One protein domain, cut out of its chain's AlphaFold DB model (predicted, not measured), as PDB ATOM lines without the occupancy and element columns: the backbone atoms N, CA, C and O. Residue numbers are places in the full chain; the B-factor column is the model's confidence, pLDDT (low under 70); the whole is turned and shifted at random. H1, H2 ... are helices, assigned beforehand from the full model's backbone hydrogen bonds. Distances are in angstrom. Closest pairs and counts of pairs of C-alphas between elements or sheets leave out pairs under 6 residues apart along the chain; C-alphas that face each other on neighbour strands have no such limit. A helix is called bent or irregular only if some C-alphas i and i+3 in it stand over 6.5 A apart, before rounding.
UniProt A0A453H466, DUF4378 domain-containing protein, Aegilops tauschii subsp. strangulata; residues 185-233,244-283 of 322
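What this domain is: This is residues 185 to 233 and 244 to 283 of the 322 residues of the protein "DUF4378 domain-containing protein" of Aegilops tauschii subsp. strangulata (UniProt A0A453H466). One long helix, H2, runs through the middle of a sparse, open arrangement, with H1 on one side of its first part at a steep angle and H3 crossing its middle nearly at right angles on the other side. The short H4 comes back near H3 after a long link, and the loop of residues 203 to 208 between H1 and H2 sticks out. The printed part has 89 residues with four named helices, H1, H2, H3 and H4 in chain order, and no named strand, and its class is all helix. It is only just compact, close to loose, with a radius of gyration of the C-alphas of 14.5 A and spans of 38 by 33 by 26 A.

How they stand to each other: H2, residues 209 to 231, has a kink of 40 degrees near residue 225 and is irregular, with C-alphas 226 and 229 at 7.2 A, and its line is a rough one. H3, residues 252 to 267, touches H2 with residues 256 to 260 alone, beside residues 218 to 223 of H2. Their closest C-alphas, of Val 222 and Val 256, are 6.4 A apart, and their lines are only just about perpendicular, at 72 degrees. H1, residues 185 to 201, only just touches H2, with 3 pairs of C-alphas within 8 A, through residues 194 to 198 of H1 and 209 to 216 of H2. The closest C-alphas are those of Phe 194 and Arg 213, 7.3 A apart, and the two helices run opposite ways at a steep tilt of 52 degrees. H4, residues 279 to 283, is close to H3 but not clearly touching it; the closest C-alphas, of Val 261 and Leu 282, are 7.3 A apart. H1 is apart from H3 and H4, and H2 is apart from H4. In H1 and H3 every O i to N i+4 pair is within hydrogen-bond range. In H2 17 of 19 are, and in H4 0 of 1, beside 1 of 2 O i to N i+3 pairs.

Where its parts are: H2 is 30.2 A from first to last C-alpha and begins with C-alpha 209 at (145.083, 180.302, 150.600). H1 is 24.2 A long, from C-alpha 185 at (132.924, 177.005, 169.645). H3 is 22.5 A long. H4 is 8.4 A long and ends with C-alpha 283 at (164.417, 184.908, 153.973); it is neither bent nor irregular, but only just: C-alphas 279 and 282 are 6.2 A apart.

The domain as a whole: The two C-alphas farthest apart, those of Ser 206 and Ile 233, are 40.6 A apart. Residues 234 to 243 are not printed, and C-alphas 233 and 244 stand 11.8 A apart across this cut, which lies in the link from H2 to H3. The link from H1 to H2 is short, with 7 residues, and that from H3 to H4 is long, with 11. The mean pLDDT of the printed part is 80.4; residues 231 to 233 and 267 to 283 are under 70.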
ATOM      1  N   LEU A 185     133.101 175.548 169.641       86.94
ATOM      2  CA  LEU A 185     132.924 177.005 169.645       86.94
ATOM      3  C   LEU A 185     134.255 177.722 169.418       86.94
ATOM      4  O   LEU A 185     134.286 178.725 168.702       86.94
ATOM      5  N   LEU A 186     135.343 177.196 169.986       84.75
ATOM      6  CA  LEU A 186     136.691 177.701 169.737       84.75
ATOM      7  C   LEU A 186     137.085 177.503 168.269       84.75
ATOM      8  O   LEU A 186     137.547 178.454 167.643       84.75
ATOM      9  N   ASP A 187     136.812 176.339 167.683       84.81
ATOM     10  CA  ASP A 187     137.112 176.067 166.270       84.81
ATOM     11  C   ASP A 187     136.323 176.971 165.312       84.81
ATOM     12  O   ASP A 187     136.869 177.473 164.318       84.81
ATOM     13  N   ILE A 188     135.042 177.219 165.617       87.00
ATOM     14  CA  ILE A 188     134.201 178.168 164.876       87.00
ATOM     15  C   ILE A 188     134.782 179.580 164.994       87.00
ATOM     16  O   ILE A 188     134.894 180.279 163.983       87.00
ATOM     17  N   LEU A 189     135.187 179.998 166.198       86.69
ATOM     18  CA  LEU A 189     135.770 181.316 166.429       86.69
ATOM     19  C   LEU A 189     137.085 181.479 165.656       86.69
ATOM     20  O   LEU A 189     137.203 182.419 164.870       86.69
ATOM     21  N   ILE A 190     138.023 180.542 165.800       87.75
ATOM     22  CA  ILE A 190     139.319 180.540 165.104       87.75
ATOM     23  C   ILE A 190     139.105 180.583 163.586       87.75
ATOM     24  O   ILE A 190     139.706 181.401 162.885       87.75
ATOM     25  N   SER A 191     138.183 179.767 163.072       88.25
ATOM     26  CA  SER A 191     137.864 179.741 161.642       88.25
ATOM     27  C   SER A 191     137.233 181.045 161.154       88.25
ATOM     28  O   SER A 191     137.584 181.522 160.075       88.25
ATOM     29  N   SER A 192     136.342 181.652 161.940       87.75
ATOM     30  CA  SER A 192     135.712 182.931 161.589       87.75
ATOM     31  C   SER A 192     136.719 184.085 161.563       87.75
ATOM     32  O   SER A 192     136.669 184.933 160.667       87.75
ATOM     33  N   VAL A 193     137.672 184.093 162.501       91.19
ATOM     34  CA  VAL A 193     138.756 185.079 162.554       91.19
ATOM     35  C   VAL A 193     139.642 184.943 161.320       91.19
ATOM     36  O   VAL A 193     139.930 185.950 160.670       91.19
ATOM     37  N   PHE A 194     140.002 183.714 160.938       93.00
ATOM     38  CA  PHE A 194     140.776 183.481 159.722       93.00
ATOM     39  C   PHE A 194     140.070 184.016 158.472       93.00
ATOM     40  O   PHE A 194     140.680 184.754 157.707       93.00
ATOM     41  N   GLU A 195     138.793 183.688 158.255       93.62
ATOM     42  CA  GLU A 195     138.082 184.120 157.041       93.62
ATOM     43  C   GLU A 195     137.936 185.650 156.962       93.62
ATOM     44  O   GLU A 195     138.031 186.231 155.877       93.62
ATOM     45  N   ARG A 196     137.790 186.333 158.108       92.06
ATOM     46  CA  ARG A 196     137.816 187.805 158.165       92.06
ATOM     47  C   ARG A 196     139.175 188.369 157.744       92.06
ATOM     48  O   ARG A 196     139.221 189.303 156.942       92.06
ATOM     49  N   LEU A 197     140.267 187.810 158.264       89.69
ATOM     50  CA  LEU A 197     141.627 188.230 157.915       89.69
ATOM     51  C   LEU A 197     141.958 187.920 156.452       89.69
ATOM     52  O   LEU A 197     142.504 188.768 155.751       89.69
ATOM     53  N   GLU A 198     141.566 186.745 155.969       91.88
ATOM     54  CA  GLU A 198     141.736 186.324 154.580       91.88
ATOM     55  C   GLU A 198     141.015 187.293 153.633       91.88
ATOM     56  O   GLU A 198     141.618 187.786 152.684       91.88
ATOM     57  N   SER A 199     139.764 187.658 153.920       90.75
ATOM     58  CA  SER A 199     139.014 188.629 153.108       90.75
ATOM     59  C   SER A 199     139.726 189.987 152.998       90.75
ATOM     60  O   SER A 199     139.760 190.599 151.926       90.75
ATOM     61  N   LYS A 200     140.346 190.442 154.094       86.69
ATOM     62  CA  LYS A 200     140.998 191.755 154.172       86.69
ATOM     63  C   LYS A 200     142.396 191.769 153.545       86.69
ATOM     64  O   LYS A 200     142.746 192.736 152.870       86.69
ATOM     65  N   TYR A 201     143.176 190.703 153.725       82.19
ATOM     66  CA  TYR A 201     144.610 190.691 153.407       82.19
ATOM     67  C   TYR A 201     145.018 189.697 152.311       82.19
ATOM     68  O   TYR A 201     146.183 189.690 151.914       82.19
ATOM     69  N   ALA A 202     144.096 188.912 151.738       85.44
ATOM     70  CA  ALA A 202     144.429 187.933 150.691       85.44
ATOM     71  C   ALA A 202     145.126 188.537 149.461       85.44
ATOM     72  O   ALA A 202     145.863 187.837 148.776       85.44
ATOM     73  N   LYS A 203     144.903 189.825 149.171       82.19
ATOM     74  CA  LYS A 203     145.528 190.529 148.036       82.19
ATOM     75  C   LYS A 203     146.972 190.954 148.301       82.19
ATOM     76  O   LYS A 203     147.670 191.319 147.362       82.19
ATOM     77  N   MET A 204     147.392 190.956 149.563       74.00
ATOM     78  CA  MET A 204     148.680 191.498 149.989       74.00
ATOM     79  C   MET A 204     149.804 190.464 149.921       74.00
ATOM     80  O   MET A 204     150.972 190.829 149.949       74.00
ATOM     81  N   THR A 205     149.465 189.179 149.794       78.00
ATOM     82  CA  THR A 205     150.455 188.105 149.710       78.00
ATOM     83  C   THR A 205     150.301 187.324 148.411       78.00
ATOM     84  O   THR A 205     149.194 187.063 147.942       78.00
ATOM     85  N   SER A 206     151.423 186.909 147.828       82.38
ATOM     86  CA  SER A 206     151.456 186.048 146.636       82.38
ATOM     87  C   SER A 206     151.145 184.576 146.949       82.38
ATOM     88  O   SER A 206     151.114 183.731 146.055       82.38
ATOM     89  N   TRP A 207     150.935 184.244 148.223       80.75
ATOM     90  CA  TRP A 207     150.817 182.874 148.702       80.75
ATOM     91  C   TRP A 207     149.443 182.262 148.393       80.75
ATOM     92  O   TRP A 207     148.437 182.970 148.338       80.75
ATOM     93  N   PRO A 208     149.342 180.937 148.205       88.00
ATOM     94  CA  PRO A 208     148.045 180.284 148.076       88.00
ATOM     95  C   PRO A 208     147.304 180.268 149.429       88.00
ATOM     96  O   PRO A 208     147.931 180.121 150.481       88.00
ATOM     97  N   LYS A 209     145.961 180.351 149.405       89.44
ATOM     98  CA  LYS A 209     145.083 180.302 150.600       89.44
ATOM     99  C   LYS A 209     145.450 179.205 151.621       89.44
ATOM    100  O   LYS A 209     145.578 179.551 152.794       89.44
ATOM    101  N   PRO A 210     145.681 177.926 151.246       88.56
ATOM    102  CA  PRO A 210     146.068 176.895 152.220       88.56
ATOM    103  C   PRO A 210     147.364 177.224 152.966       88.56
ATOM    104  O   PRO A 210     147.499 176.895 154.138       88.56
ATOM    105  N   LYS A 211     148.304 177.920 152.323       84.62
ATOM    106  CA  LYS A 211     149.580 178.258 152.947       84.62
ATOM    107  C   LYS A 211     149.475 179.446 153.903       84.62
ATOM    108  O   LYS A 211     150.142 179.461 154.932       84.62
ATOM    109  N   ARG A 212     148.581 180.397 153.621       89.94
ATOM    110  CA  ARG A 212     148.196 181.434 154.592       89.94
ATOM    111  C   ARG A 212     147.459 180.853 155.798       89.94
ATOM    112  O   ARG A 212     147.759 181.249 156.918       89.94
ATOM    113  N   ARG A 213     146.534 179.910 155.572       91.44
ATOM    114  CA  ARG A 213     145.829 179.176 156.641       91.44
ATOM    115  C   ARG A 213     146.825 178.493 157.571       91.44
ATOM    116  O   ARG A 213     146.791 178.727 158.768       91.44
ATOM    117  N   LEU A 214     147.778 177.772 156.992       88.94
ATOM    118  CA  LEU A 214     148.830 177.101 157.742       88.94
ATOM    119  C   LEU A 214     149.673 178.063 158.596       88.94
ATOM    120  O   LEU A 214     149.947 177.777 159.756       88.94
ATOM    121  N   MET A 215     150.053 179.221 158.047       87.62
ATOM    122  CA  MET A 215     150.786 180.247 158.799       87.62
ATOM    123  C   MET A 215     149.974 180.825 159.960       87.62
ATOM    124  O   MET A 215     150.515 181.039 161.042       87.62
ATOM    125  N   PHE A 216     148.679 181.059 159.749       92.19
ATOM    126  CA  PHE A 216     147.770 181.507 160.801       92.19
ATOM    127  C   PHE A 216     147.638 180.465 161.919       92.19
ATOM    128  O   PHE A 216     147.741 180.818 163.092       92.19
ATOM    129  N   ASP A 217     147.469 179.190 161.564       91.56
ATOM    130  CA  ASP A 217     147.346 178.098 162.532       91.56
ATOM    131  C   ASP A 217     148.639 177.941 163.356       91.56
ATOM    132  O   ASP A 217     148.588 177.860 164.585       91.56
ATOM    133  N   LEU A 218     149.808 178.005 162.705       90.81
ATOM    134  CA  LEU A 218     151.108 177.963 163.379       90.81
ATOM    135  C   LEU A 218     151.310 179.161 164.324       90.81
ATOM    136  O   LEU A 218     151.740 178.982 165.465       90.81
ATOM    137  N   ALA A 219     150.967 180.374 163.884       90.88
ATOM    138  CA  ALA A 219     151.049 181.569 164.721       90.88
ATOM    139  C   ALA A 219     150.116 181.477 165.939       90.88
ATOM    140  O   ALA A 219     150.525 181.822 167.047       90.88
ATOM    141  N   ASN A 220     148.893 180.967 165.766       90.81
ATOM    142  CA  ASN A 220     147.961 180.749 166.874       90.81
ATOM    143  C   ASN A 220     148.472 179.704 167.867       90.81
ATOM    144  O   ASN A 220     148.317 179.900 169.070       90.81
ATOM    145  N   SER A 221     149.113 178.634 167.391       90.44
ATOM    146  CA  SER A 221     149.757 177.645 168.264       90.44
ATOM    147  C   SER A 221     150.858 178.290 169.107       90.44
ATOM    148  O   SER A 221     150.858 178.168 170.328       90.44
ATOM    149  N   VAL A 222     151.757 179.047 168.474       91.44
ATOM    150  CA  VAL A 222     152.842 179.752 169.174       91.44
ATOM    151  C   VAL A 222     152.296 180.783 170.163       91.44
ATOM    152  O   VAL A 222     152.790 180.893 171.285       91.44
ATOM    153  N   LEU A 223     151.264 181.533 169.777       90.06
ATOM    154  CA  LEU A 223     150.589 182.468 170.674       90.06
ATOM    155  C   LEU A 223     149.968 181.740 171.863       90.06
ATOM    156  O   LEU A 223     150.117 182.206 172.989       90.06
ATOM    157  N   SER A 224     149.329 180.592 171.639       88.69
ATOM    158  CA  SER A 224     148.793 179.760 172.714       88.69
ATOM    159  C   SER A 224     149.893 179.353 173.698       88.69
ATOM    160  O   SER A 224     149.711 179.519 174.902       88.69
ATOM    161  N   ASP A 225     151.064 178.937 173.214       88.81
ATOM    162  CA  ASP A 225     152.204 178.572 174.068       88.81
ATOM    163  C   ASP A 225     152.730 179.762 174.884       88.81
ATOM    164  O   ASP A 225     153.011 179.645 176.079       88.81
ATOM    165  N   VAL A 226     152.841 180.938 174.258       88.25
ATOM    166  CA  VAL A 226     153.301 182.164 174.930       88.25
ATOM    167  C   VAL A 226     152.289 182.647 175.972       88.25
ATOM    168  O   VAL A 226     152.675 183.192 177.012       88.25
ATOM    169  N   LEU A 227     150.998 182.448 175.707       86.25
ATOM    170  CA  LEU A 227     149.902 182.858 176.580       86.25
ATOM    171  C   LEU A 227     149.534 181.799 177.626       86.25
ATOM    172  O   LEU A 227     148.888 182.157 178.609       86.25
ATOM    173  N   ALA A 228     149.973 180.545 177.490       84.31
ATOM    174  CA  ALA A 228     149.656 179.449 178.409       84.31
ATOM    175  C   ALA A 228     149.932 179.759 179.900       84.31
ATOM    176  O   ALA A 228     149.110 179.415 180.756       84.31
ATOM    177  N   PRO A 229     151.016 180.471 180.275       80.19
ATOM    178  CA  PRO A 229     151.228 180.887 181.665       80.19
ATOM    179  C   PRO A 229     150.168 181.871 182.192       80.19
ATOM    180  O   PRO A 229     150.028 182.038 183.402       80.19
ATOM    181  N   CYS A 230     149.436 182.538 181.298       74.25
ATOM    182  CA  CYS A 230     148.404 183.524 181.613       74.25
ATOM    183  C   CYS A 230     146.986 182.930 181.604       74.25
ATOM    184  O   CYS A 230     146.094 183.505 182.222       74.25
ATOM    185  N   THR A 231     146.762 181.796 180.933       69.50
ATOM    186  CA  THR A 231     145.436 181.161 180.817       69.50
ATOM    187  C   THR A 231     145.090 180.238 181.987       69.50
ATOM    188  O   THR A 231     143.920 179.952 182.208       69.50
ATOM    189  N   ASN A 232     146.073 179.832 182.797       63.19
ATOM    190  CA  ASN A 232     145.891 178.935 183.949       63.19
ATOM    191  C   ASN A 232     145.556 179.655 185.274       63.19
ATOM    192  O   ASN A 232     145.766 179.116 186.361       63.19
ATOM    193  N   ILE A 233     145.073 180.896 185.213       65.12
ATOM    194  CA  ILE A 233     144.738 181.676 186.409       65.12
ATOM    195  C   ILE A 233     143.287 181.388 186.778       65.12
ATOM    196  O   ILE A 233     142.370 181.769 186.055       65.12
ATOM    197  N   ARG A 244     151.570 189.028 182.531       70.12
ATOM    198  CA  ARG A 244     151.910 189.534 181.216       70.12
ATOM    199  C   ARG A 244     152.784 188.489 180.548       70.12
ATOM    200  O   ARG A 244     153.758 188.051 181.168       70.12
ATOM    201  N   PRO A 245     152.479 188.121 179.301       74.56
ATOM    202  CA  PRO A 245     153.392 187.304 178.532       74.56
ATOM    203  C   PRO A 245     154.719 188.057 178.425       74.56
ATOM    204  O   PRO A 245     154.749 189.275 178.217       74.56
ATOM    205  N   ILE A 246     155.827 187.353 178.629       81.81
ATOM    206  CA  ILE A 246     157.153 187.962 178.547       81.81
ATOM    207  C   ILE A 246     157.484 188.090 177.063       81.81
ATOM    208  O   ILE A 246     157.899 187.111 176.451       81.81
ATOM    209  N   TRP A 247     157.303 189.271 176.476       84.25
ATOM    210  CA  TRP A 247     157.540 189.493 175.042       84.25
ATOM    211  C   TRP A 247     159.004 189.763 174.671       84.25
ATOM    212  O   TRP A 247     159.365 189.581 173.519       84.25
ATOM    213  N   GLY A 248     159.856 190.120 175.636       83.25
ATOM    214  CA  GLY A 248     161.233 190.548 175.355       83.25
ATOM    215  C   GLY A 248     161.308 191.970 174.777       83.25
ATOM    216  O   GLY A 248     160.268 192.584 174.516       83.25
ATOM    217  N   PRO A 249     162.517 192.541 174.638       83.50
ATOM    218  CA  PRO A 249     162.714 193.853 174.019       83.50
ATOM    219  C   PRO A 249     162.381 193.882 172.516       83.50
ATOM    220  O   PRO A 249     162.164 194.963 171.976       83.50
ATOM    221  N   GLU A 250     162.304 192.725 171.858       86.31
ATOM    222  CA  GLU A 250     161.977 192.566 170.436       86.31
ATOM    223  C   GLU A 250     160.483 192.805 170.141       86.31
ATOM    224  O   GLU A 250     160.101 193.180 169.033       86.31
ATOM    225  N   GLY A 251     159.629 192.634 171.155       88.62
ATOM    226  CA  GLY A 251     158.186 192.808 171.046       88.62
ATOM    227  C   GLY A 251     157.432 191.544 170.604       88.62
ATOM    228  O   GLY A 251     158.023 190.505 170.313       88.62
ATOM    229  N   PRO A 252     156.088 191.603 170.588       87.94
ATOM    230  CA  PRO A 252     155.247 190.421 170.420       87.94
ATOM    231  C   PRO A 252     155.346 189.784 169.033       87.94
ATOM    232  O   PRO A 252     155.375 188.563 168.932       87.94
ATOM    233  N   VAL A 253     155.421 190.598 167.977       88.44
ATOM    234  CA  VAL A 253     155.475 190.108 166.590       88.44
ATOM    235  C   VAL A 253     156.769 189.339 166.346       88.44
ATOM    236  O   VAL A 253     156.728 188.186 165.926       88.44
ATOM    237  N   GLU A 254     157.903 189.953 166.679       89.00
ATOM    238  CA  GLU A 254     159.225 189.364 166.473       89.00
ATOM    239  C   GLU A 254     159.416 188.104 167.322       89.00
ATOM    240  O   GLU A 254     159.907 187.086 166.842       89.00
ATOM    241  N   LYS A 255     158.933 188.113 168.570       88.94
ATOM    242  CA  LYS A 255     158.987 186.921 169.415       88.94
ATOM    243  C   LYS A 255     158.176 185.756 168.847       88.94
ATOM    244  O   LYS A 255     158.651 184.622 168.876       88.94
ATOM    245  N   VAL A 256     156.964 186.015 168.350       90.94
ATOM    246  CA  VAL A 256     156.139 184.981 167.709       90.94
ATOM    247  C   VAL A 256     156.837 184.460 166.456       90.94
ATOM    248  O   VAL A 256     156.953 183.247 166.309       90.94
ATOM    249  N   TRP A 257     157.382 185.345 165.618       88.69
ATOM    250  CA  TRP A 257     158.153 184.966 164.433       88.69
ATOM    251  C   TRP A 257     159.329 184.046 164.779       88.69
ATOM    252  O   TRP A 257     159.382 182.918 164.296       88.69
ATOM    253  N   GLN A 258     160.209 184.451 165.698       89.62
ATOM    254  CA  GLN A 258     161.354 183.637 166.129       89.62
ATOM    255  C   GLN A 258     160.934 182.270 166.682       89.62
ATOM    256  O   GLN A 258     161.609 181.264 166.463       89.62
ATOM    257  N   MET A 259     159.815 182.213 167.404       89.50
ATOM    258  CA  MET A 259     159.280 180.949 167.906       89.50
ATOM    259  C   MET A 259     158.724 180.065 166.787       89.50
ATOM    260  O   MET A 259     158.950 178.859 166.833       89.50
ATOM    261  N   MET A 260     158.058 180.636 165.780       89.62
ATOM    262  CA  MET A 260     157.599 179.902 164.594       89.62
ATOM    263  C   MET A 260     158.778 179.336 163.796       89.62
ATOM    264  O   MET A 260     158.757 178.163 163.430       89.62
ATOM    265  N   VAL A 261     159.820 180.145 163.582       85.38
ATOM    266  CA  VAL A 261     161.072 179.731 162.931       85.38
ATOM    267  C   VAL A 261     161.698 178.553 163.673       85.38
ATOM    268  O   VAL A 261     161.998 177.528 163.064       85.38
ATOM    269  N   ARG A 262     161.856 178.678 164.996       87.31
ATOM    270  CA  ARG A 262     162.456 177.631 165.828       87.31
ATOM    271  C   ARG A 262     161.636 176.339 165.795       87.31
ATOM    272  O   ARG A 262     162.213 175.279 165.608       87.31
ATOM    273  N   GLN A 263     160.309 176.428 165.925       83.25
ATOM    274  CA  GLN A 263     159.404 175.277 165.803       83.25
ATOM    275  C   GLN A 263     159.573 174.580 164.443       83.25
ATOM    276  O   GLN A 263     159.649 173.357 164.363       83.25
ATOM    277  N   GLN A 264     159.682 175.348 163.357       76.06
ATOM    278  CA  GLN A 264     159.879 174.795 162.018       76.06
ATOM    279  C   GLN A 264     161.262 174.142 161.851       76.06
ATOM    280  O   GLN A 264     161.370 173.109 161.189       76.06
ATOM    281  N   GLU A 265     162.312 174.712 162.446       78.75
ATOM    282  CA  GLU A 265     163.664 174.143 162.441       78.75
ATOM    283  C   GLU A 265     163.744 172.857 163.280       78.75
ATOM    284  O   GLU A 265     164.327 171.871 162.833       78.75
ATOM    285  N   GLU A 266     163.079 172.820 164.437       76.44
ATOM    286  CA  GLU A 266     162.953 171.629 165.289       76.44
ATOM    287  C   GLU A 266     162.219 170.484 164.564       76.44
ATOM    288  O   GLU A 266     162.648 169.331 164.637       76.44
ATOM    289  N   LEU A 267     161.176 170.795 163.785       67.31
ATOM    290  CA  LEU A 267     160.476 169.823 162.933       67.31
ATOM    291  C   LEU A 267     161.309 169.386 161.712       67.31
ATOM    292  O   LEU A 267     161.163 168.264 161.230       67.31
ATOM    293  N   ALA A 268     162.219 170.234 161.223       61.94
ATOM    294  CA  ALA A 268     163.070 169.945 160.067       61.94
ATOM    295  C   ALA A 268     164.238 168.981 160.362       61.94
ATOM    296  O   ALA A 268     164.898 168.539 159.416       61.94
ATOM    297  N   ILE A 269     164.490 168.656 161.636       61.97
ATOM    298  CA  ILE A 269     165.457 167.631 162.071       61.97
ATOM    299  C   ILE A 269     164.873 166.206 161.892       61.97
ATOM    300  O   ILE A 269     165.622 165.227 161.869       61.97
ATOM    301  N   GLY A 270     163.552 166.080 161.696       62.47
ATOM    302  CA  GLY A 270     162.880 164.857 161.237       62.47
ATOM    303  C   GLY A 270     163.030 164.605 159.727       62.47
ATOM    304  O   GLY A 270     163.588 165.426 159.000       62.47
ATOM    305  N   HIS A 271     162.555 163.445 159.251       51.16
ATOM    306  CA  HIS A 271     162.609 163.024 157.840       51.16
ATOM    307  C   HIS A 271     162.216 164.181 156.894       51.16
ATOM    308  O   HIS A 271     161.261 164.899 157.187       51.16
ATOM    309  N   PRO A 272     162.908 164.397 155.756       55.28
ATOM    310  CA  PRO A 272     162.736 165.599 154.929       55.28
ATOM    311  C   PRO A 272     161.316 165.840 154.388       55.28
ATOM    312  O   PRO A 272     161.038 166.956 153.953       55.28
ATOM    313  N   ASP A 273     160.444 164.831 154.448       55.91
ATOM    314  CA  ASP A 273     159.034 164.896 154.046       55.91
ATOM    315  C   ASP A 273     158.089 165.488 155.114       55.91
ATOM    316  O   ASP A 273     156.979 165.883 154.767       55.91
ATOM    317  N   ASP A 274     158.513 165.631 156.378       57.16
ATOM    318  CA  ASP A 274     157.685 166.200 157.464       57.16
ATOM    319  C   ASP A 274     157.778 167.734 157.559       57.16
ATOM    320  O   ASP A 274     157.225 168.370 158.461       57.16
ATOM    321  N   LYS A 275     158.477 168.373 156.615       57.22
ATOM    322  CA  LYS A 275     158.645 169.828 156.586       57.22
ATOM    323  C   LYS A 275     157.331 170.495 156.191       57.22
ATOM    324  O   LYS A 275     157.024 170.673 155.015       57.22
ATOM    325  N   VAL A 276     156.581 170.916 157.206       58.66
ATOM    326  CA  VAL A 276     155.285 171.603 157.082       58.66
ATOM    327  C   VAL A 276     155.387 172.893 156.248       58.66
ATOM    328  O   VAL A 276     154.437 173.281 155.568       58.66
ATOM    329  N   LEU A 277     156.553 173.545 156.229       59.94
ATOM    330  CA  LEU A 277     156.809 174.756 155.453       59.94
ATOM    331  C   LEU A 277     158.183 174.685 154.760       59.94
ATOM    332  O   LEU A 277     159.165 174.201 155.320       59.94
ATOM    333  N   ASP A 278     158.236 175.192 153.525       61.41
ATOM    334  CA  ASP A 278     159.463 175.332 152.730       61.41
ATOM    335  C   ASP A 278     160.449 176.290 153.439       61.41
ATOM    336  O   ASP A 278     160.056 177.416 153.759       61.41
ATOM    337  N   PRO A 279     161.708 175.882 153.688       58.00
ATOM    338  CA  PRO A 279     162.719 176.698 154.371       58.00
ATOM    339  C   PRO A 279     162.979 178.070 153.736       58.00
ATOM    340  O   PRO A 279     163.366 179.004 154.433       58.00
ATOM    341  N   ASN A 280     162.733 178.231 152.431       58.53
ATOM    342  CA  ASN A 280     162.963 179.495 151.715       58.53
ATOM    343  C   ASN A 280     162.019 180.639 152.136       58.53
ATOM    344  O   ASN A 280     162.152 181.764 151.662       58.53
ATOM    345  N   TRP A 281     161.054 180.368 153.014       59.22
ATOM    346  CA  TRP A 281     160.071 181.339 153.502       59.22
ATOM    347  C   TRP A 281     160.636 182.269 154.572       59.22
ATOM    348  O   TRP A 281     160.107 183.355 154.782       59.22
ATOM    349  N   LEU A 282     161.728 181.852 155.211       53.69
ATOM    350  CA  LEU A 282     162.388 182.580 156.288       53.69
ATOM    351  C   LEU A 282     163.230 183.772 155.818       53.69
ATOM    352  O   LEU A 282     163.621 184.592 156.631       53.69
ATOM    353  N   GLN A 283     163.544 183.860 154.522       56.47
ATOM    354  CA  GLN A 283     164.417 184.908 153.973       56.47
ATOM    355  C   GLN A 283     163.670 186.189 153.565       56.47
ATOM    356  O   GLN A 283     164.283 187.102 153.020       56.47
TER     357      GLN A 283